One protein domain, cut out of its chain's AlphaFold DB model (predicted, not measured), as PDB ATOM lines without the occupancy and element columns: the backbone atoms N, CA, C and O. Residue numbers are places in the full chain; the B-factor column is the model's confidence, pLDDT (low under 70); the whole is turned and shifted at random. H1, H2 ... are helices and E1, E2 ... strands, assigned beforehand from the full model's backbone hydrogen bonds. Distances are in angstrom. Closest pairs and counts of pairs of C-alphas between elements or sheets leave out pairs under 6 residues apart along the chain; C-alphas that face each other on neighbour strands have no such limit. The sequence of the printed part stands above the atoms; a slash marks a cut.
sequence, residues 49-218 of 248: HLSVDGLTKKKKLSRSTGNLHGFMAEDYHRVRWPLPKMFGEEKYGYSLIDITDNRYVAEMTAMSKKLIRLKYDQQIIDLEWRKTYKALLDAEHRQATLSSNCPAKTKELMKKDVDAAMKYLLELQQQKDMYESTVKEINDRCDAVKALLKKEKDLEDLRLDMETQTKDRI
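What this domain is: This is residues 49 to 218 of the 248 residues of the protein "Hypothetical protein" of Strombidinopsis acuminata (UniProt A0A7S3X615). A long helical hairpin, H2 and H3, has a small loop-rich head packed on the first part of H2. H3 is much the longer helix, and residues 198 to 218, of which 198 to 217 belong to H3, stick out as an arm. The head includes a small sheet of two antiparallel strands, E1 and E2, and the short H1. The printed part has 170 residues, with E1, H1, E2, H2 and H3 in that order, and is mostly helix. It is an extended rod, with a radius of gyration of the C-alphas of 25.2 A and spans of 102 by 30 by 25 A.

How they stand to each other: Residues 59 to 60 pair, antiparallel, with residues 71 to 72 of E1, residues 70 to 72. E1 and E2, residues 95 to 97, are antiparallel at 146 degrees, with N 71 and O 96 2.9 A apart. The closest C-alphas of E2 and H2, residues 105 to 144, are those of Leu 96 and Ser 112, 5.3 A apart. H2 and H3, residues 152 to 217, form a helical hairpin and touch, H3 with residues 155 to 186 alone; their closest C-alphas are those of Leu 136 and Ala 165, 5.5 A apart. They run opposite ways at a shallow tilt of 26 degrees. H1, residues 75 to 78, is apart from both. In H2 and H3 every O i to N i+4 pair is within hydrogen-bond range; H1 is too short for one.

Where its parts are: E1 begins at C-alpha 70 (-2.492, 69.567, 33.575). H2 measures 57.2 A. H3 measures 96.7 A and ends at C-alpha 217 (-40.825, 58.882, 16.395).

The domain as a whole: The C-alphas of Asn 149 and Ile 218 are the two farthest apart, 102.5 A. The printed part has no cut. The link from H1 to E2 is long, 16 residues. The pLDDT is under 70 in 38 residues, among them residues 72 to 95.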
ATOM      1  N   HIS A  49       6.361  58.639  29.683       65.06
ATOM      2  CA  HIS A  49       6.610  59.709  30.658       65.06
ATOM      3  C   HIS A  49       6.059  61.089  30.248       65.06
ATOM      4  O   HIS A  49       6.044  62.006  31.063       65.06
ATOM      5  N   LEU A  50       5.629  61.252  28.991       68.56
ATOM      6  CA  LEU A  50       4.971  62.458  28.478       68.56
ATOM      7  C   LEU A  50       3.494  62.223  28.141       68.56
ATOM      8  O   LEU A  50       2.815  63.150  27.707       68.56
ATOM      9  N   SER A  51       3.001  60.997  28.326       72.31
ATOM     10  CA  SER A  51       1.601  60.653  28.117       72.31
ATOM     11  C   SER A  51       0.838  60.720  29.432       72.31
ATOM     12  O   SER A  51       1.282  60.203  30.457       72.31
ATOM     13  N   VAL A  52      -0.358  61.299  29.383       72.06
ATOM     14  CA  VAL A  52      -1.314  61.276  30.496       72.06
ATOM     15  C   VAL A  52      -1.694  59.839  30.870       72.06
ATOM     16  O   VAL A  52      -1.966  59.558  32.035       72.06
ATOM     17  N   ASP A  53      -1.678  58.911  29.915       73.38
ATOM     18  CA  ASP A  53      -2.040  57.507  30.146       73.38
ATOM     19  C   ASP A  53      -0.925  56.690  30.800       73.38
ATOM     20  O   ASP A  53      -1.178  55.602  31.309       73.38
ATOM     21  N   GLY A  54       0.296  57.232  30.857       65.25
ATOM     22  CA  GLY A  54       1.382  56.666  31.653       65.25
ATOM     23  C   GLY A  54       1.294  56.980  33.146       65.25
ATOM     24  O   GLY A  54       2.103  56.460  33.911       65.25
ATOM     25  N   LEU A  55       0.330  57.807  33.570       68.38
ATOM     26  CA  LEU A  55       0.110  58.147  34.974       68.38
ATOM     27  C   LEU A  55      -0.723  57.057  35.671       68.38
ATOM     28  O   LEU A  55      -1.914  56.899  35.408       68.38
ATOM     29  N   THR A  56      -0.127  56.373  36.643       66.75
ATOM     30  CA  THR A  56      -0.791  55.493  37.617       66.75
ATOM     31  C   THR A  56      -1.781  56.238  38.514       66.75
ATOM     32  O   THR A  56      -2.762  55.645  38.962       66.75
ATOM     33  N   LYS A  57      -1.572  57.540  38.776       67.69
ATOM     34  CA  LYS A  57      -2.520  58.397  39.513       67.69
ATOM     35  C   LYS A  57      -2.729  59.739  38.815       67.69
ATOM     36  O   LYS A  57      -1.866  60.609  38.842       67.69
ATOM     37  N   LYS A  58      -3.925  59.936  38.255       72.88
ATOM     38  CA  LYS A  58      -4.355  61.194  37.629       72.88
ATOM     39  C   LYS A  58      -4.959  62.119  38.694       72.88
ATOM     40  O   LYS A  58      -6.120  61.966  39.064       72.88
ATOM     41  N   LYS A  59      -4.180  63.075  39.213       73.06
ATOM     42  CA  LYS A  59      -4.674  64.118  40.133       73.06
ATOM     43  C   LYS A  59      -4.543  65.491  39.478       73.06
ATOM     44  O   LYS A  59      -3.453  65.858  39.050       73.06
ATOM     45  N   LYS A  60      -5.639  66.249  39.403       73.19
ATOM     46  CA  LYS A  60      -5.597  67.650  38.957       73.19
ATOM     47  C   LYS A  60      -4.998  68.533  40.050       73.19
ATOM     48  O   LYS A  60      -5.192  68.262  41.237       73.19
ATOM     49  N   LEU A  61      -4.258  69.560  39.643       68.19
ATOM     50  CA  LEU A  61      -3.721  70.561  40.564       68.19
ATOM     51  C   LEU A  61      -4.861  71.407  41.149       68.19
ATOM     52  O   LEU A  61      -5.936  71.511  40.549       68.19
ATOM     53  N   SER A  62      -4.648  71.999  42.329       68.00
ATOM     54  CA  SER A  62      -5.634  72.908  42.915       68.00
ATOM     55  C   SER A  62      -5.885  74.092  41.983       68.00
ATOM     56  O   SER A  62      -4.970  74.591  41.325       68.00
ATOM     57  N   ARG A  63      -7.112  74.624  41.976       66.56
ATOM     58  CA  ARG A  63      -7.459  75.832  41.208       66.56
ATOM     59  C   ARG A  63      -6.592  77.041  41.585       66.56
ATOM     60  O   ARG A  63      -6.358  77.895  40.738       66.56
ATOM     61  N   SER A  64      -6.068  77.079  42.811       61.62
ATOM     62  CA  SER A  64      -5.155  78.125  43.295       61.62
ATOM     63  C   SER A  64      -3.801  78.158  42.576       61.62
ATOM     64  O   SER A  64      -3.091  79.146  42.674       61.62
ATOM     65  N   THR A  65      -3.440  77.106  41.840       61.84
ATOM     66  CA  THR A  65      -2.145  76.998  41.144       61.84
ATOM     67  C   THR A  65      -2.120  77.660  39.776       61.84
ATOM     68  O   THR A  65      -1.060  77.752  39.156       61.84
ATOM     69  N   GLY A  66      -3.290  78.051  39.261       61.59
ATOM     70  CA  GLY A  66      -3.444  78.567  37.902       61.59
ATOM     71  C   GLY A  66      -3.213  77.533  36.794       61.59
ATOM     72  O   GLY A  66      -3.328  77.884  35.625       61.59
ATOM     73  N   ASN A  67      -2.919  76.265  37.116       64.88
ATOM     74  CA  ASN A  67      -2.715  75.209  36.127       64.88
ATOM     75  C   ASN A  67      -3.891  74.225  36.101       64.88
ATOM     76  O   ASN A  67      -3.845  73.128  36.657       64.88
ATOM     77  N   LEU A  68      -4.965  74.644  35.433       71.69
ATOM     78  CA  LEU A  68      -6.197  73.866  35.263       71.69
ATOM     79  C   LEU A  68      -6.097  72.827  34.138       71.69
ATOM     80  O   LEU A  68      -6.983  71.978  33.981       71.69
ATOM     81  N   HIS A  69      -5.042  72.914  33.328       73.38
ATOM     82  CA  HIS A  69      -4.917  72.143  32.099       73.38
ATOM     83  C   HIS A  69      -4.089  70.886  32.264       73.38
ATOM     84  O   HIS A  69      -4.128  70.079  31.345       73.38
ATOM     85  N   GLY A  70      -3.391  70.698  33.387       72.25
ATOM     86  CA  GLY A  70      -2.492  69.567  33.575       72.25
ATOM     87  C   GLY A  70      -2.812  68.647  34.750       72.25
ATOM     88  O   GLY A  70      -3.460  69.028  35.728       72.25
ATOM     89  N   PHE A  71      -2.304  67.420  34.658       73.19
ATOM     90  CA  PHE A  71      -2.223  66.502  35.790       73.19
ATOM     91  C   PHE A  71      -0.907  66.668  36.539       73.19
ATOM     92  O   PHE A  71       0.141  66.876  35.934       73.19
ATOM     93  N   MET A  72      -0.973  66.511  37.858       68.31
ATOM     94  CA  MET A  72       0.187  66.445  38.734       68.31
ATOM     95  C   MET A  72       0.990  65.175  38.445       68.31
ATOM     96  O   MET A  72       0.435  64.076  38.471       68.31
ATOM     97  N   ALA A  73       2.294  65.306  38.209       65.06
ATOM     98  CA  ALA A  73       3.140  64.135  38.028       65.06
ATOM     99  C   ALA A  73       3.368  63.354  39.320       65.06
ATOM    100  O   ALA A  73       3.391  63.896  40.428       65.06
ATOM    101  N   GLU A  74       3.650  62.068  39.150       60.25
ATOM    102  CA  GLU A  74       3.897  61.130  40.243       60.25
ATOM    103  C   GLU A  74       5.160  61.430  41.045       60.25
ATOM    104  O   GLU A  74       5.189  61.198  42.258       60.25
ATOM    105  N   ASP A  75       6.185  61.987  40.397       57.41
ATOM    106  CA  ASP A  75       7.443  62.350  41.051       57.41
ATOM    107  C   ASP A  75       7.227  63.390  42.155       57.41
ATOM    108  O   ASP A  75       7.961  63.407  43.143       57.41
ATOM    109  N   TYR A  76       6.154  64.183  42.070       59.31
ATOM    110  CA  TYR A  76       5.773  65.122  43.123       59.31
ATOM    111  C   TYR A  76       5.543  64.427  44.476       59.31
ATOM    112  O   TYR A  76       5.823  64.994  45.533       59.31
ATOM    113  N   HIS A  77       5.071  63.176  44.470       59.62
ATOM    114  CA  HIS A  77       4.896  62.397  45.694       59.62
ATOM    115  C   HIS A  77       6.195  61.776  46.212       59.62
ATOM    116  O   HIS A  77       6.313  61.564  47.421       59.62
ATOM    117  N   ARG A  78       7.150  61.487  45.320       59.22
ATOM    118  CA  ARG A  78       8.412  60.799  45.640       59.22
ATOM    119  C   ARG A  78       9.516  61.763  46.078       59.22
ATOM    120  O   ARG A  78      10.377  61.381  46.866       59.22
ATOM    121  N   VAL A  79       9.482  63.012  45.616       57.59
ATOM    122  CA  VAL A  79      10.473  64.034  45.971       57.59
ATOM    123  C   VAL A  79      10.163  64.619  47.355       57.59
ATOM    124  O   VAL A  79       9.108  65.213  47.588       57.59
ATOM    125  N   ARG A  80      11.105  64.470  48.298       54.25
ATOM    126  CA  ARG A  80      11.081  65.204  49.571       54.25
ATOM    127  C   ARG A  80      11.478  66.651  49.296       54.25
ATOM    128  O   ARG A  80      12.650  66.946  49.090       54.25
ATOM    129  N   TRP A  81      10.490  67.537  49.262       51.88
ATOM    130  CA  TRP A  81      10.729  68.961  49.059       51.88
ATOM    131  C   TRP A  81      11.358  69.597  50.309       51.88
ATOM    132  O   TRP A  81      10.937  69.279  51.421       51.88
ATOM    133  N   PRO A  82      12.341  70.505  50.144       49.38
ATOM    134  CA  PRO A  82      13.009  71.180  51.261       49.38
ATOM    135  C   PRO A  82      12.111  72.201  51.982       49.38
ATOM    136  O   PRO A  82      12.488  72.708  53.033       49.38
ATOM    137  N   LEU A  83      10.927  72.502  51.436       45.59
ATOM    138  CA  LEU A  83       9.898  73.321  52.073       45.59
ATOM    139  C   LEU A  83       8.675  72.451  52.402       45.59
ATOM    140  O   LEU A  83       8.385  71.513  51.649       45.59
ATOM    141  N   PRO A  84       7.924  72.751  53.483       47.84
ATOM    142  CA  PRO A  84       6.677  72.052  53.758       47.84
ATOM    143  C   PRO A  84       5.756  72.161  52.539       47.84
ATOM    144  O   PRO A  84       5.642  73.232  51.945       47.84
ATOM    145  N   LYS A  85       5.068  71.068  52.185       53.06
ATOM    146  CA  LYS A  85       4.189  70.974  50.999       53.06
ATOM    147  C   LYS A  85       3.089  72.051  50.934       53.06
ATOM    148  O   LYS A  85       2.463  72.209  49.898       53.06
ATOM    149  N   MET A  86       2.863  72.777  52.032       38.38
ATOM    150  CA  MET A  86       1.909  73.885  52.148       38.38
ATOM    151  C   MET A  86       2.500  75.268  51.802       38.38
ATOM    152  O   MET A  86       1.739  76.211  51.640       38.38
ATOM    153  N   PHE A  87       3.830  75.407  51.702       41.19
ATOM    154  CA  PHE A  87       4.527  76.692  51.486       41.19
ATOM    155  C   PHE A  87       5.189  76.833  50.111       41.19
ATOM    156  O   PHE A  87       5.618  77.921  49.738       41.19
ATOM    157  N   GLY A  88       5.304  75.746  49.356       45.41
ATOM    158  CA  GLY A  88       5.813  75.761  47.992       45.41
ATOM    159  C   GLY A  88       4.694  75.292  47.101       45.41
ATOM    160  O   GLY A  88       4.434  74.091  47.052       45.41
ATOM    161  N   GLU A  89       4.001  76.236  46.476       47.16
ATOM    162  CA  GLU A  89       2.903  75.937  45.578       47.16
ATOM    163  C   GLU A  89       3.250  74.741  44.684       47.16
ATOM    164  O   GLU A  89       4.320  74.649  44.072       47.16
ATOM    165  N   GLU A  90       2.255  73.886  44.517       51.56
ATOM    166  CA  GLU A  90       1.972  73.083  43.330       51.56
ATOM    167  C   GLU A  90       2.284  73.787  41.964       51.56
ATOM    168  O   GLU A  90       2.201  73.144  40.922       51.56
ATOM    169  N   LYS A  91       2.727  75.062  41.939       52.34
ATOM    170  CA  LYS A  91       3.286  75.852  40.823       52.34
ATOM    171  C   LYS A  91       4.388  75.142  40.033       52.34
ATOM    172  O   LYS A  91       4.538  75.442  38.847       52.34
ATOM    173  N   TYR A  92       5.138  74.229  40.655       49.47
ATOM    174  CA  TYR A  92       6.189  73.435  39.999       49.47
ATOM    175  C   TYR A  92       5.856  71.946  39.881       49.47
ATOM    176  O   TYR A  92       6.715  71.152  39.492       49.47
ATOM    177  N   GLY A  93       4.625  71.553  40.224       52.66
ATOM    178  CA  GLY A  93       4.129  70.220  39.924       52.66
ATOM    179  C   GLY A  93       4.243  69.996  38.421       52.66
ATOM    180  O   GLY A  93       3.657  70.728  37.625       52.66
ATOM    181  N   TYR A  94       5.060  69.029  38.026       57.72
ATOM    182  CA  TYR A  94       5.232  68.624  36.636       57.72
ATOM    183  C   TYR A  94       3.843  68.346  36.051       57.72
ATOM    184  O   TYR A  94       3.060  67.606  36.645       57.72
ATOM    185  N   SER A  95       3.506  69.056  34.976       64.38
ATOM    186  CA  SER A  95       2.135  69.190  34.490       64.38
ATOM    187  C   SER A  95       2.046  68.668  33.069       64.38
ATOM    188  O   SER A  95       2.488  69.334  32.134       64.38
ATOM    189  N   LEU A  96       1.504  67.465  32.920       76.50
ATOM    190  CA  LEU A  96       1.168  66.917  31.609       76.50
ATOM    191  C   LEU A  96      -0.190  67.465  31.193       76.50
ATOM    192  O   LEU A  96      -1.142  67.331  31.961       76.50
ATOM    193  N   ILE A  97      -0.272  68.082  30.015       82.69
ATOM    194  CA  ILE A  97      -1.507  68.687  29.510       82.69
ATOM    195  C   ILE A  97      -2.566  67.593  29.280       82.69
ATOM    196  O   ILE A  97      -2.359  66.648  28.526       82.69
ATOM    197  N   ASP A  98      -3.716  67.751  29.932       82.56
ATOM    198  CA  ASP A  98      -4.912  66.900  29.898       82.56
ATOM    199  C   ASP A  98      -5.734  67.167  28.626       82.56
ATOM    200  O   ASP A  98      -6.819  67.756  28.673       82.56
ATOM    201  N   ILE A  99      -5.157  66.824  27.471       83.06
ATOM    202  CA  ILE A  99      -5.817  66.807  26.160       83.06
ATOM    203  C   ILE A  99      -5.361  65.533  25.440       83.06
ATOM    204  O   ILE A  99      -4.202  65.413  25.046       83.06
ATOM    205  N   THR A 100      -6.283  64.585  25.272       80.62
ATOM    206  CA  THR A 100      -6.017  63.242  24.724       80.62
ATOM    207  C   THR A 100      -6.545  63.042  23.299       80.62
ATOM    208  O   THR A 100      -6.498  61.932  22.780       80.62
ATOM    209  N   ASP A 101      -7.054  64.091  22.644       83.81
ATOM    210  CA  ASP A 101      -7.514  64.007  21.250       83.81
ATOM    211  C   ASP A 101      -6.326  63.818  20.287       83.81
ATOM    212  O   ASP A 101      -5.421  64.658  20.237       83.81
ATOM    213  N   ASN A 102      -6.346  62.740  19.492       84.25
ATOM    214  CA  ASN A 102      -5.264  62.356  18.573       84.25
ATOM    215  C   ASN A 102      -4.791  63.488  17.642       84.25
ATOM    216  O   ASN A 102      -3.621  63.487  17.254       84.25
ATOM    217  N   ARG A 103      -5.655  64.456  17.297       86.81
ATOM    218  CA  ARG A 103      -5.305  65.606  16.444       86.81
ATOM    219  C   ARG A 103      -4.333  66.569  17.123       86.81
ATOM    220  O   ARG A 103      -3.497  67.165  16.451       86.81
ATOM    221  N   TYR A 104      -4.428  66.710  18.443       86.38
ATOM    222  CA  TYR A 104      -3.668  67.692  19.227       86.38
ATOM    223  C   TYR A 104      -2.596  67.058  20.112       86.38
ATOM    224  O   TYR A 104      -1.672  67.729  20.555       86.38
ATOM    225  N   VAL A 105      -2.677  65.755  20.346       85.88
ATOM    226  CA  VAL A 105      -1.824  65.004  21.271       85.88
ATOM    227  C   VAL A 105      -0.310  65.207  21.036       85.88
ATOM    228  O   VAL A 105       0.441  65.368  22.001       85.88
ATOM    229  N   ALA A 106       0.159  65.318  19.785       85.50
ATOM    230  CA  ALA A 106       1.563  65.645  19.489       85.50
ATOM    231  C   ALA A 106       1.953  67.080  19.905       85.50
ATOM    232  O   ALA A 106       3.002  67.290  20.521       85.50
ATOM    233  N   GLU A 107       1.093  68.060  19.614       88.19
ATOM    234  CA  GLU A 107       1.268  69.468  19.997       88.19
ATOM    235  C   GLU A 107       1.292  69.614  21.528       88.19
ATOM    236  O   GLU A 107       2.193  70.232  22.098       88.19
ATOM    237  N   MET A 108       0.348  68.961  22.207       87.69
ATOM    238  CA  MET A 108       0.199  68.991  23.664       87.69
ATOM    239  C   MET A 108       1.375  68.324  24.374       87.69
ATOM    240  O   MET A 108       1.822  68.794  25.420       87.69
ATOM    241  N   THR A 109       1.944  67.277  23.781       83.62
ATOM    242  CA  THR A 109       3.170  66.642  24.277       83.62
ATOM    243  C   THR A 109       4.364  67.594  24.191       83.62
ATOM    244  O   THR A 109       5.122  67.738  25.154       83.62
ATOM    245  N   ALA A 110       4.527  68.287  23.058       87.06
ATOM    246  CA  ALA A 110       5.595  69.267  22.878       87.06
ATOM    247  C   ALA A 110       5.454  70.449  23.854       87.06
ATOM    248  O   ALA A 110       6.434  70.844  24.493       87.06
ATOM    249  N   MET A 111       4.233  70.962  24.035       87.81
ATOM    250  CA  MET A 111       3.945  72.017  25.008       87.81
ATOM    251  C   MET A 111       4.146  71.556  26.451       87.81
ATOM    252  O   MET A 111       4.725  72.301  27.238       87.81
ATOM    253  N   SER A 112       3.776  70.319  26.791       83.88
ATOM    254  CA  SER A 112       4.045  69.740  28.114       83.88
ATOM    255  C   SER A 112       5.549  69.705  28.387       83.88
ATOM    256  O   SER A 112       6.004  70.206  29.413       83.88
ATOM    257  N   LYS A 113       6.353  69.217  27.429       84.75
ATOM    258  CA  LYS A 113       7.823  69.220  27.526       84.75
ATOM    259  C   LYS A 113       8.392  70.632  27.701       84.75
ATOM    260  O   LYS A 113       9.284  70.834  28.526       84.75
ATOM    261  N   LYS A 114       7.874  71.608  26.948       87.19
ATOM    262  CA  LYS A 114       8.257  73.022  27.075       87.19
ATOM    263  C   LYS A 114       7.923  73.546  28.472       87.19
ATOM    264  O   LYS A 114       8.796  74.110  29.123       87.19
ATOM    265  N   LEU A 115       6.711  73.298  28.966       84.56
ATOM    266  CA  LEU A 115       6.255  73.729  30.286       84.56
ATOM    267  C   LEU A 115       7.129  73.157  31.408       84.56
ATOM    268  O   LEU A 115       7.542  73.895  32.297       84.56
ATOM    269  N   ILE A 116       7.478  71.870  31.332       79.69
ATOM    270  CA  ILE A 116       8.389  71.217  32.281       79.69
ATOM    271  C   ILE A 116       9.726  71.958  32.344       79.69
ATOM    272  O   ILE A 116      10.216  72.272  33.432       79.69
ATOM    273  N   ARG A 117      10.312  72.273  31.183       83.81
ATOM    274  CA  ARG A 117      11.592  72.979  31.128       83.81
ATOM    275  C   ARG A 117      11.485  74.401  31.678       83.81
ATOM    276  O   ARG A 117      12.319  74.790  32.489       83.81
ATOM    277  N   LEU A 118      10.438  75.131  31.295       85.06
ATOM    278  CA  LEU A 118      10.173  76.488  31.778       85.06
ATOM    279  C   LEU A 118      10.044  76.535  33.301       85.06
ATOM    280  O   LEU A 118      10.601  77.424  33.934       85.06
ATOM    281  N   LYS A 119       9.352  75.564  33.905       80.56
ATOM    282  CA  LYS A 119       9.207  75.486  35.364       80.56
ATOM    283  C   LYS A 119      10.534  75.231  36.069       80.56
ATOM    284  O   LYS A 119      10.777  75.835  37.109       80.56
ATOM    285  N   TYR A 120      11.389  74.380  35.504       80.38
ATOM    286  CA  TYR A 120      12.736  74.158  36.029       80.38
ATOM    287  C   TYR A 120      13.596  75.428  35.939       80.38
ATOM    288  O   TYR A 120      14.202  75.837  36.926       80.38
ATOM    289  N   ASP A 121      13.601  76.095  34.785       83.62
ATOM    290  CA  ASP A 121      14.381  77.321  34.599       83.62
ATOM    291  C   ASP A 121      13.856  78.467  35.496       83.62
ATOM    292  O   ASP A 121      14.654  79.170  36.115       83.62
ATOM    293  N   GLN A 122      12.534  78.589  35.685       83.94
ATOM    294  CA  GLN A 122      11.934  79.529  36.645       83.94
ATOM    295  C   GLN A 122      12.442  79.315  38.077       83.94
ATOM    296  O   GLN A 122      12.702  80.294  38.769       83.94
ATOM    297  N   GLN A 123      12.625  78.068  38.531       82.38
ATOM    298  CA  GLN A 123      13.176  77.800  39.868       82.38
ATOM    299  C   GLN A 123      14.607  78.309  40.013       82.38
ATOM    300  O   GLN A 123      14.962  78.861  41.055       82.38
ATOM    301  N   ILE A 124      15.424  78.122  38.974       85.94
ATOM    302  CA  ILE A 124      16.802  78.615  38.958       85.94
ATOM    303  C   ILE A 124      16.795  80.139  39.041       85.94
ATOM    304  O   ILE A 124      17.496  80.697  39.883       85.94
ATOM    305  N   ILE A 125      15.972  80.804  38.225       88.19
ATOM    306  CA  ILE A 125      15.873  82.265  38.231       88.19
ATOM    307  C   ILE A 125      15.326  82.791  39.556       88.19
ATOM    308  O   ILE A 125      15.882  83.743  40.089       88.19
ATOM    309  N   ASP A 126      14.303  82.168  40.141       84.06
ATOM    310  CA  ASP A 126      13.774  82.573  41.448       84.06
ATOM    311  C   ASP A 126      14.830  82.446  42.556       84.06
ATOM    312  O   ASP A 126      14.924  83.302  43.440       84.06
ATOM    313  N   LEU A 127      15.635  81.382  42.522       86.62
ATOM    314  CA  LEU A 127      16.711  81.161  43.483       86.62
ATOM    315  C   LEU A 127      17.843  82.177  43.301       86.62
ATOM    316  O   LEU A 127      18.335  82.722  44.292       86.62
ATOM    317  N   GLU A 128      18.229  82.456  42.059       89.69
ATOM    318  CA  GLU A 128      19.254  83.451  41.747       89.69
ATOM    319  C   GLU A 128      18.783  84.867  42.086       89.69
ATOM    320  O   GLU A 128      19.516  85.632  42.704       89.69
ATOM    321  N   TRP A 129      17.519  85.188  41.809       92.12
ATOM    322  CA  TRP A 129      16.907  86.465  42.165       92.12
ATOM    323  C   TRP A 129      16.971  86.710  43.672       92.12
ATOM    324  O   TRP A 129      17.414  87.770  44.103       92.12
ATOM    325  N   ARG A 130      16.628  85.711  44.499       89.88
ATOM    326  CA  ARG A 130      16.721  85.830  45.968       89.88
ATOM    327  C   ARG A 130      18.156  86.034  46.449       89.88
ATOM    328  O   ARG A 130      18.375  86.815  47.374       89.88
ATOM    329  N   LYS A 131      19.126  85.335  45.849       90.94
ATOM    330  CA  LYS A 131      20.549  85.502  46.182       90.94
ATOM    331  C   LYS A 131      21.032  86.908  45.850       90.94
ATOM    332  O   LYS A 131      21.623  87.554  46.710       90.94
ATOM    333  N   THR A 132      20.745  87.386  44.643       91.81
ATOM    334  CA  THR A 132      21.131  88.726  44.195       91.81
ATOM    335  C   THR A 132      20.431  89.803  45.014       91.81
ATOM    336  O   THR A 132      21.064  90.777  45.400       91.81
ATOM    337  N   TYR A 133      19.159  89.605  45.365       93.12
ATOM    338  CA  TYR A 133      18.414  90.527  46.218       93.12
ATOM    339  C   TYR A 133      19.021  90.621  47.621       93.12
ATOM    340  O   TYR A 133      19.229  91.715  48.134       93.12
ATOM    341  N   LYS A 134      19.405  89.488  48.219       92.62
ATOM    342  CA  LYS A 134      20.141  89.497  49.488       92.62
ATOM    343  C   LYS A 134      21.493  90.208  49.356       92.62
ATOM    344  O   LYS A 134      21.838  91.010  50.215       92.62
ATOM    345  N   ALA A 135      22.234  89.951  48.277       90.25
ATOM    346  CA  ALA A 135      23.513  90.611  48.023       90.25
ATOM    347  C   ALA A 135      23.367  92.131  47.837       90.25
ATOM    348  O   ALA A 135      24.240  92.876  48.284       90.25
ATOM    349  N   LEU A 136      22.267  92.587  47.224       93.50
ATOM    350  CA  LEU A 136      21.908  94.000  47.126       93.50
ATOM    351  C   LEU A 136      21.681  94.594  48.520       93.50
ATOM    352  O   LEU A 136      22.340  95.570  48.855       93.50
ATOM    353  N   LEU A 137      20.838  93.973  49.351       93.06
ATOM    354  CA  LEU A 137      20.588  94.440  50.721       93.06
ATOM    355  C   LEU A 137      21.879  94.497  51.553       93.06
ATOM    356  O   LEU A 137      22.126  95.472  52.259       93.06
ATOM    357  N   ASP A 138      22.741  93.484  51.432       91.62
ATOM    358  CA  ASP A 138      24.044  93.456  52.104       91.62
ATOM    359  C   ASP A 138      24.987  94.558  51.568       91.62
ATOM    360  O   ASP A 138      25.816  95.092  52.310       91.62
ATOM    361  N   ALA A 139      24.909  94.906  50.279       90.50
ATOM    362  CA  ALA A 139      25.675  96.001  49.679       90.50
ATOM    363  C   ALA A 139      25.151  97.380  50.111       90.50
ATOM    364  O   ALA A 139      25.949  98.236  50.488       90.50
ATOM    365  N   GLU A 140      23.834  97.573  50.141       91.62
ATOM    366  CA  GLU A 140      23.176  98.791  50.628       91.62
ATOM    367  C   GLU A 140      23.451  99.012  52.115       91.62
ATOM    368  O   GLU A 140      23.824 100.110  52.523       91.62
ATOM    369  N   HIS A 141      23.371  97.957  52.930       92.19
ATOM    370  CA  HIS A 141      23.723  98.031  54.344       92.19
ATOM    371  C   HIS A 141      25.195  98.421  54.529       92.19
ATOM    372  O   HIS A 141      25.516  99.302  55.332       92.19
ATOM    373  N   ARG A 142      26.113  97.802  53.769       87.94
ATOM    374  CA  ARG A 142      27.530  98.197  53.774       87.94
ATOM    375  C   ARG A 142      27.695  99.659  53.375       87.94
ATOM    376  O   ARG A 142      28.455 100.348  54.046       87.94
ATOM    377  N   GLN A 143      26.961 100.124  52.360       87.25
ATOM    378  CA  GLN A 143      26.958 101.514  51.903       87.25
ATOM    379  C   GLN A 143      26.475 102.488  52.994       87.25
ATOM    380  O   GLN A 143      27.103 103.522  53.216       87.25
ATOM    381  N   ALA A 144      25.398 102.144  53.701       87.31
ATOM    382  CA  ALA A 144      24.813 102.955  54.767       87.31
ATOM    383  C   ALA A 144      25.685 103.007  56.033       87.31
ATOM    384  O   ALA A 144      25.707 104.017  56.731       87.31
ATOM    385  N   THR A 145      26.437 101.940  56.312       88.75
ATOM    386  CA  THR A 145      27.302 101.834  57.503       88.75
ATOM    387  C   THR A 145      28.696 102.443  57.274       88.75
ATOM    388  O   THR A 145      29.566 102.373  58.144       88.75
ATOM    389  N   LEU A 146      28.960 103.043  56.106       83.25
ATOM    390  CA  LEU A 146      30.247 103.686  55.854       83.25
ATOM    391  C   LEU A 146      30.468 104.890  56.771       83.25
ATOM    392  O   LEU A 146      29.640 105.793  56.860       83.25
ATOM    393  N   SER A 147      31.658 104.954  57.373       80.00
ATOM    394  CA  SER A 147      32.089 106.152  58.098       80.00
ATOM    395  C   SER A 147      32.145 107.370  57.167       80.00
ATOM    396  O   SER A 147      32.543 107.276  55.998       80.00
ATOM    397  N   SER A 148      31.789 108.542  57.697       76.12
ATOM    398  CA  SER A 148      31.805 109.814  56.959       76.12
ATOM    399  C   SER A 148      33.176 110.111  56.330       76.12
ATOM    400  O   SER A 148      33.235 110.584  55.190       76.12
ATOM    401  N   ASN A 149      34.255 109.712  57.011       81.31
ATOM    402  CA  ASN A 149      35.657 109.897  56.621       81.31
ATOM    403  C   ASN A 149      36.198 108.859  55.616       81.31
ATOM    404  O   ASN A 149      37.389 108.865  55.307       81.31
ATOM    405  N   CYS A 150      35.370 107.944  55.104       81.19
ATOM    406  CA  CYS A 150      35.851 106.909  54.192       81.19
ATOM    407  C   CYS A 150      36.337 107.483  52.840       81.19
ATOM    408  O   CYS A 150      35.674 108.380  52.296       81.19
ATOM    409  N   PRO A 151      37.435 106.949  52.254       87.00
ATOM    410  CA  PRO A 151      37.941 107.388  50.956       87.00
ATOM    411  C   PRO A 151      36.880 107.378  49.851       87.00
ATOM    412  O   PRO A 151      36.108 106.425  49.715       87.00
ATOM    413  N   ALA A 152      36.896 108.407  48.998       86.50
ATOM    414  CA  ALA A 152      35.955 108.552  47.882       86.50
ATOM    415  C   ALA A 152      35.948 107.326  46.951       86.50
ATOM    416  O   ALA A 152      34.887 106.872  46.531       86.50
ATOM    417  N   LYS A 153      37.122 106.723  46.718       89.38
ATOM    418  CA  LYS A 153      37.276 105.502  45.914       89.38
ATOM    419  C   LYS A 153      36.487 104.315  46.480       89.38
ATOM    420  O   LYS A 153      35.920 103.537  45.721       89.38
ATOM    421  N   THR A 154      36.427 104.184  47.805       84.81
ATOM    422  CA  THR A 154      35.670 103.120  48.480       84.81
ATOM    423  C   THR A 154      34.169 103.378  48.393       84.81
ATOM    424  O   THR A 154      33.413 102.455  48.107       84.81
ATOM    425  N   LYS A 155      33.733 104.636  48.557       85.81
ATOM    426  CA  LYS A 155      32.326 105.034  48.369       85.81
ATOM    427  C   LYS A 155      31.843 104.744  46.941       85.81
ATOM    428  O   LYS A 155      30.748 104.222  46.758       85.81
ATOM    429  N   GLU A 156      32.675 105.033  45.942       90.06
ATOM    430  CA  GLU A 156      32.372 104.760  44.534       90.06
ATOM    431  C   GLU A 156      32.312 103.256  44.231       90.06
ATOM    432  O   GLU A 156      31.421 102.813  43.508       90.06
ATOM    433  N   LEU A 157      33.215 102.457  44.811       89.69
ATOM    434  CA  LEU A 157      33.202 101.001  44.653       89.69
ATOM    435  C   LEU A 157      31.927 100.379  45.240       89.69
ATOM    436  O   LEU A 157      31.276  99.585  44.575       89.69
ATOM    437  N   MET A 158      31.529 100.788  46.448       87.50
ATOM    438  CA  MET A 158      30.300 100.288  47.083       87.50
ATOM    439  C   MET A 158      29.049 100.700  46.303       87.50
ATOM    440  O   MET A 158      28.126  99.906  46.160       87.50
ATOM    441  N   LYS A 159      29.033 101.916  45.740       90.75
ATOM    442  CA  LYS A 159      27.954 102.346  44.844       90.75
ATOM    443  C   LYS A 159      27.892 101.484  43.578       90.75
ATOM    444  O   LYS A 159      26.812 101.055  43.196       90.75
ATOM    445  N   LYS A 160      29.043 101.176  42.968       93.31
ATOM    446  CA  LYS A 160      29.123 100.271  41.809       93.31
ATOM    447  C   LYS A 160      28.602  98.869  42.124       93.31
ATOM    448  O   LYS A 160      27.933  98.294  41.275       93.31
ATOM    449  N   ASP A 161      28.873  98.340  43.316       90.56
ATOM    450  CA  ASP A 161      28.361  97.031  43.742       90.56
ATOM    451  C   ASP A 161      26.823  97.032  43.857       90.56
ATOM    452  O   ASP A 161      26.172  96.103  43.375       90.56
ATOM    453  N   VAL A 162      26.241  98.092  44.434       92.94
ATOM    454  CA  VAL A 162      24.780  98.297  44.510       92.94
ATOM    455  C   VAL A 162      24.176  98.410  43.106       92.94
ATOM    456  O   VAL A 162      23.262  97.658  42.764       92.94
ATOM    457  N   ASP A 163      24.729  99.283  42.259       93.81
ATOM    458  CA  ASP A 163      24.250  99.501  40.889       93.81
ATOM    459  C   ASP A 163      24.333  98.212  40.047       93.81
ATOM    460  O   ASP A 163      23.424  97.904  39.271       93.81
ATOM    461  N   ALA A 164      25.398  97.419  40.213       93.62
ATOM    462  CA  ALA A 164      25.575  96.146  39.518       93.62
ATOM    463  C   ALA A 164      24.548  95.092  39.961       93.62
ATOM    464  O   ALA A 164      23.954  94.426  39.108       93.62
ATOM    465  N   ALA A 165      24.307  94.957  41.269       92.88
ATOM    466  CA  ALA A 165      23.299  94.038  41.795       92.88
ATOM    467  C   ALA A 165      21.884  94.442  41.349       92.88
ATOM    468  O   ALA A 165      21.105  93.589  40.921       92.88
ATOM    469  N   MET A 166      21.573  95.742  41.358       94.44
ATOM    470  CA  MET A 166      20.287  96.267  40.899       94.44
ATOM    471  C   MET A 166      20.074  96.032  39.398       94.44
ATOM    472  O   MET A 166      19.008  95.568  38.989       94.44
ATOM    473  N   LYS A 167      21.101  96.266  38.571       96.12
ATOM    474  CA  LYS A 167      21.049  95.951  37.138       96.12
ATOM    475  C   LYS A 167      20.791  94.463  36.897       96.12
ATOM    476  O   LYS A 167      19.946  94.120  36.073       96.12
ATOM    477  N   TYR A 168      21.482  93.582  37.618       95.56
ATOM    478  CA  TYR A 168      21.300  92.144  37.442       95.56
ATOM    479  C   TYR A 168      19.904  91.673  37.884       95.56
ATOM    480  O   TYR A 168      19.298  90.834  37.223       95.56
ATOM    481  N   LEU A 169      19.332  92.264  38.941       94.38
ATOM    482  CA  LEU A 169      17.945  91.992  39.336       94.38
ATOM    483  C   LEU A 169      16.935  92.374  38.255       94.38
ATOM    484  O   LEU A 169      15.969  91.638  38.056       94.38
ATOM    485  N   LEU A 170      17.156  93.479  37.539       95.44
ATOM    486  CA  LEU A 170      16.306  93.868  36.411       95.44
ATOM    487  C   LEU A 170      16.378  92.843  35.271       95.44
ATOM    488  O   LEU A 170      15.343  92.470  34.724       95.44
ATOM    489  N   GLU A 171      17.571  92.341  34.947       95.31
ATOM    490  CA  GLU A 171      17.743  91.281  33.942       95.31
ATOM    491  C   GLU A 171      17.019  89.987  34.356       95.31
ATOM    492  O   GLU A 171      16.322  89.370  33.547       95.31
ATOM    493  N   LEU A 172      17.125  89.595  35.631       92.75
ATOM    494  CA  LEU A 172      16.409  88.436  36.169       92.75
ATOM    495  C   LEU A 172      14.888  88.648  36.148       92.75
ATOM    496  O   LEU A 172      14.152  87.715  35.833       92.75
ATOM    497  N   GLN A 173      14.405  89.861  36.436       93.38
ATOM    498  CA  GLN A 173      12.979  90.183  36.362       93.38
ATOM    499  C   GLN A 173      12.448  90.058  34.928       93.38
ATOM    500  O   GLN A 173      11.440  89.393  34.715       93.38
ATOM    501  N   GLN A 174      13.170  90.585  33.936       94.50
ATOM    502  CA  GLN A 174      12.798  90.442  32.523       94.50
ATOM    503  C   GLN A 174      12.691  88.970  32.098       94.50
ATOM    504  O   GLN A 174      11.782  88.593  31.358       94.50
ATOM    505  N   GLN A 175      13.594  88.111  32.585       92.25
ATOM    506  CA  GLN A 175      13.518  86.670  32.332       92.25
ATOM    507  C   GLN A 175      12.284  86.034  32.982       92.25
ATOM    508  O   GLN A 175      11.634  85.192  32.358       92.25
ATOM    509  N   LYS A 176      11.925  86.442  34.208       89.69
ATOM    510  CA  LYS A 176      10.697  85.978  34.874       89.69
ATOM    511  C   LYS A 176       9.451  86.363  34.084       89.69
ATOM    512  O   LYS A 176       8.637  85.482  33.811       89.69
ATOM    513  N   ASP A 177       9.356  87.618  33.658       91.25
ATOM    514  CA  ASP A 177       8.220  88.132  32.888       91.25
ATOM    515  C   ASP A 177       8.076  87.379  31.551       91.25
ATOM    516  O   ASP A 177       6.981  86.960  31.169       91.25
ATOM    517  N   MET A 178       9.195  87.103  30.867       93.38
ATOM    518  CA  MET A 178       9.215  86.288  29.646       93.38
ATOM    519  C   MET A 178       8.680  84.866  29.892       93.38
ATOM    520  O   MET A 178       7.891  84.343  29.095       93.38
ATOM    521  N   TYR A 179       9.085  84.222  30.991       88.75
ATOM    522  CA  TYR A 179       8.574  82.896  31.337       88.75
ATOM    523  C   TYR A 179       7.081  82.916  31.667       88.75
ATOM    524  O   TYR A 179       6.362  82.013  31.241       88.75
ATOM    525  N   GLU A 180       6.599  83.929  32.386       88.12
ATOM    526  CA  GLU A 180       5.172  84.091  32.681       88.12
ATOM    527  C   GLU A 180       4.346  84.293  31.406       88.12
ATOM    528  O   GLU A 180       3.339  83.604  31.229       88.12
ATOM    529  N   SER A 181       4.817  85.127  30.471       91.62
ATOM    530  CA  SER A 181       4.185  85.299  29.155       91.62
ATOM    531  C   SER A 181       4.102  83.977  28.392       91.62
ATOM    532  O   SER A 181       3.042  83.597  27.904       91.62
ATOM    533  N   THR A 182       5.198  83.215  28.356       90.25
ATOM    534  CA  THR A 182       5.243  81.937  27.626       90.25
ATOM    535  C   THR A 182       4.304  80.892  28.239       90.25
ATOM    536  O   THR A 182       3.687  80.102  27.527       90.25
ATOM    537  N   VAL A 183       4.196  80.854  29.571       87.56
ATOM    538  CA  VAL A 183       3.254  79.961  30.265       87.56
ATOM    539  C   VAL A 183       1.814  80.361  29.954       87.56
ATOM    540  O   VAL A 183       0.985  79.485  29.708       87.56
ATOM    541  N   LYS A 184       1.524  81.665  29.925       88.94
ATOM    542  CA  LYS A 184       0.208  82.181  29.554       88.94
ATOM    543  C   LYS A 184      -0.177  81.766  28.132       88.94
ATOM    544  O   LYS A 184      -1.249  81.207  27.957       88.94
ATOM    545  N   GLU A 185       0.720  81.914  27.158       92.00
ATOM    546  CA  GLU A 185       0.485  81.480  25.769       92.00
ATOM    547  C   GLU A 185       0.134  79.988  25.662       92.00
ATOM    548  O   GLU A 185      -0.775  79.605  24.924       92.00
ATOM    549  N   ILE A 186       0.836  79.130  26.415       90.12
ATOM    550  CA  ILE A 186       0.549  77.687  26.450       90.12
ATOM    551  C   ILE A 186      -0.851  77.432  27.022       90.12
ATOM    552  O   ILE A 186      -1.596  76.619  26.474       90.12
ATOM    553  N   ASN A 187      -1.218  78.118  28.106       88.25
ATOM    554  CA  ASN A 187      -2.537  77.977  28.721       88.25
ATOM    555  C   ASN A 187      -3.652  78.479  27.794       88.25
ATOM    556  O   ASN A 187      -4.607  77.742  27.560       88.25
ATOM    557  N   ASP A 188      -3.483  79.654  27.183       90.88
ATOM    558  CA  ASP A 188      -4.435  80.232  26.228       90.88
ATOM    559  C   ASP A 188      -4.659  79.280  25.036       90.88
ATOM    560  O   ASP A 188      -5.786  79.071  24.576       90.88
ATOM    561  N   ARG A 189      -3.591  78.618  24.564       92.38
ATOM    562  CA  ARG A 189      -3.693  77.593  23.518       92.38
ATOM    563  C   ARG A 189      -4.459  76.356  23.989       92.38
ATOM    564  O   ARG A 189      -5.283  75.832  23.234       92.38
ATOM    565  N   CYS A 190      -4.213  75.893  25.213       88.75
ATOM    566  CA  CYS A 190      -4.954  74.775  25.800       88.75
ATOM    567  C   CYS A 190      -6.448  75.098  25.930       88.75
ATOM    568  O   CYS A 190      -7.281  74.242  25.631       88.75
ATOM    569  N   ASP A 191      -6.788  76.319  26.339       89.75
ATOM    570  CA  ASP A 191      -8.170  76.794  26.430       89.75
ATOM    571  C   ASP A 191      -8.854  76.826  25.068       89.75
ATOM    572  O   ASP A 191      -9.955  76.291  24.919       89.75
ATOM    573  N   ALA A 192      -8.182  77.364  24.048       91.62
ATOM    574  CA  ALA A 192      -8.709  77.392  22.688       91.62
ATOM    575  C   ALA A 192      -9.017  75.980  22.161       91.62
ATOM    576  O   ALA A 192     -10.092  75.742  21.609       91.62
ATOM    577  N   VAL A 193      -8.107  75.020  22.364       91.12
ATOM    578  CA  VAL A 193      -8.321  73.626  21.938       91.12
ATOM    579  C   VAL A 193      -9.461  72.977  22.720       91.12
ATOM    580  O   VAL A 193     -10.332  72.353  22.117       91.12
ATOM    581  N   LYS A 194      -9.521  73.157  24.045       89.19
ATOM    582  CA  LYS A 194     -10.623  72.619  24.861       89.19
ATOM    583  C   LYS A 194     -11.978  73.205  24.463       89.19
ATOM    584  O   LYS A 194     -12.960  72.469  24.435       89.19
ATOM    585  N   ALA A 195     -12.038  74.491  24.120       90.25
ATOM    586  CA  ALA A 195     -13.259  75.135  23.641       90.25
ATOM    587  C   ALA A 195     -13.720  74.572  22.286       90.25
ATOM    588  O   ALA A 195     -14.912  74.321  22.105       90.25
ATOM    589  N   LEU A 196     -12.789  74.323  21.358       91.19
ATOM    590  CA  LEU A 196     -13.089  73.692  20.068       91.19
ATOM    591  C   LEU A 196     -13.623  72.268  20.244       91.19
ATOM    592  O   LEU A 196     -14.692  71.956  19.724       91.19
ATOM    593  N   LEU A 197     -12.930  71.437  21.030       89.25
ATOM    594  CA  LEU A 197     -13.358  70.061  21.303       89.25
ATOM    595  C   LEU A 197     -14.721  70.013  21.995       89.25
ATOM    596  O   LEU A 197     -15.549  69.165  21.673       89.25
ATOM    597  N   LYS A 198     -14.979  70.943  22.923       90.56
ATOM    598  CA  LYS A 198     -16.288  71.068  23.565       90.56
ATOM    599  C   LYS A 198     -17.378  71.377  22.540       90.56
ATOM    600  O   LYS A 198     -18.387  70.691  22.522       90.56
ATOM    601  N   LYS A 199     -17.160  72.358  21.660       92.94
ATOM    602  CA  LYS A 199     -18.130  72.717  20.618       92.94
ATOM    603  C   LYS A 199     -18.429  71.544  19.680       92.94
ATOM    604  O   LYS A 199     -19.585  71.333  19.334       92.94
ATOM    605  N   GLU A 200     -17.408  70.803  19.254       90.00
ATOM    606  CA  GLU A 200     -17.594  69.613  18.411       90.00
ATOM    607  C   GLU A 200     -18.398  68.529  19.134       90.00
ATOM    608  O   GLU A 200     -19.323  67.967  18.552       90.00
ATOM    609  N   LYS A 201     -18.090  68.280  20.411       89.56
ATOM    610  CA  LYS A 201     -18.840  67.334  21.234       89.56
ATOM    611  C   LYS A 201     -20.300  67.752  21.407       89.56
ATOM    612  O   LYS A 201     -21.177  66.931  21.185       89.56
ATOM    613  N   ASP A 202     -20.556  69.017  21.734       90.12
ATOM    614  CA  ASP A 202     -21.915  69.539  21.920       90.12
ATOM    615  C   ASP A 202     -22.758  69.379  20.630       90.12
ATOM    616  O   ASP A 202     -23.958  69.116  20.691       90.12
ATOM    617  N   LEU A 203     -22.135  69.503  19.449       92.69
ATOM    618  CA  LEU A 203     -22.794  69.270  18.157       92.69
ATOM    619  C   LEU A 203     -23.059  67.786  17.875       92.69
ATOM    620  O   LEU A 203     -24.105  67.458  17.317       92.69
ATOM    621  N   GLU A 204     -22.131  66.899  18.234       89.44
ATOM    622  CA  GLU A 204     -22.319  65.453  18.078       89.44
ATOM    623  C   GLU A 204     -23.385  64.920  19.041       89.44
ATOM    624  O   GLU A 204     -24.235  64.132  18.629       89.44
ATOM    625  N   ASP A 205     -23.405  65.411  20.281       89.19
ATOM    626  CA  ASP A 205     -24.444  65.100  21.266       89.19
ATOM    627  C   ASP A 205     -25.822  65.560  20.738       89.19
ATOM    628  O   ASP A 205     -26.776  64.782  20.732       89.19
ATOM    629  N   LEU A 206     -25.919  66.766  20.159       91.62
ATOM    630  CA  LEU A 206     -27.151  67.241  19.511       91.62
ATOM    631  C   LEU A 206     -27.561  66.377  18.305       91.62
ATOM    632  O   LEU A 206     -28.747  66.090  18.121       91.62
ATOM    633  N   ARG A 207     -26.599  65.958  17.471       90.81
ATOM    634  CA  ARG A 207     -26.850  65.057  16.333       90.81
ATOM    635  C   ARG A 207     -27.433  63.731  16.819       90.81
ATOM    636  O   ARG A 207     -28.410  63.257  16.240       90.81
ATOM    637  N   LEU A 208     -26.853  63.160  17.874       89.12
ATOM    638  CA  LEU A 208     -27.287  61.904  18.480       89.12
ATOM    639  C   LEU A 208     -28.691  62.028  19.088       89.12
ATOM    640  O   LEU A 208     -29.522  61.142  18.887       89.12
ATOM    641  N   ASP A 209     -28.982  63.137  19.767       90.06
ATOM    642  CA  ASP A 209     -30.302  63.414  20.338       90.06
ATOM    643  C   ASP A 209     -31.370  63.529  19.243       90.06
ATOM    644  O   ASP A 209     -32.433  62.914  19.341       90.06
ATOM    645  N   MET A 210     -31.088  64.258  18.157       87.12
ATOM    646  CA  MET A 210     -31.999  64.363  17.010       87.12
ATOM    647  C   MET A 210     -32.197  63.019  16.300       87.12
ATOM    648  O   MET A 210     -33.316  62.688  15.897       87.12
ATOM    649  N   GLU A 211     -31.129  62.232  16.148       84.81
ATOM    650  CA  GLU A 211     -31.190  60.885  15.578       84.81
ATOM    651  C   GLU A 211     -32.053  59.963  16.452       84.81
ATOM    652  O   GLU A 211     -32.912  59.253  15.930       84.81
ATOM    653  N   THR A 212     -31.884  60.027  17.774       87.31
ATOM    654  CA  THR A 212     -32.660  59.249  18.749       87.31
ATOM    655  C   THR A 212     -34.131  59.654  18.723       87.31
ATOM    656  O   THR A 212     -34.989  58.802  18.516       87.31
ATOM    657  N   GLN A 213     -34.441  60.954  18.776       85.56
ATOM    658  CA  GLN A 213     -35.818  61.449  18.655       85.56
ATOM    659  C   GLN A 213     -36.480  61.028  17.338       85.56
ATOM    660  O   GLN A 213     -37.675  60.735  17.303       85.56
ATOM    661  N   THR A 214     -35.720  61.000  16.241       80.94
ATOM    662  CA  THR A 214     -36.228  60.561  14.936       80.94
ATOM    663  C   THR A 214     -36.483  59.052  14.919       80.94
ATOM    664  O   THR A 214     -37.519  58.620  14.419       80.94
ATOM    665  N   LYS A 215     -35.583  58.249  15.502       77.31
ATOM    666  CA  LYS A 215     -35.756  56.796  15.666       77.31
ATOM    667  C   LYS A 215     -36.942  56.443  16.555       77.31
ATOM    668  O   LYS A 215     -37.701  55.552  16.196       77.31
ATOM    669  N   ASP A 216     -37.151  57.178  17.641       79.62
ATOM    670  CA  ASP A 216     -38.272  56.947  18.555       79.62
ATOM    671  C   ASP A 216     -39.613  57.365  17.934       79.62
ATOM    672  O   ASP A 216     -40.641  56.727  18.162       79.62
ATOM    673  N   ARG A 217     -39.621  58.423  17.110       77.19
ATOM    674  CA  ARG A 217     -40.825  58.882  16.395       77.19
ATOM    675  C   ARG A 217     -41.209  57.990  15.217       77.19
ATOM    676  O   ARG A 217     -42.392  57.890  14.898       77.19
ATOM    677  N   ILE A 218     -40.238  57.385  14.536       69.94
ATOM    678  CA  ILE A 218     -40.475  56.587  13.333       69.94
ATOM    679  C   ILE A 218     -40.393  55.104  13.691       69.94
ATOM    680  O   ILE A 218     -39.301  54.552  13.814       69.94
TER     681      ILE A 218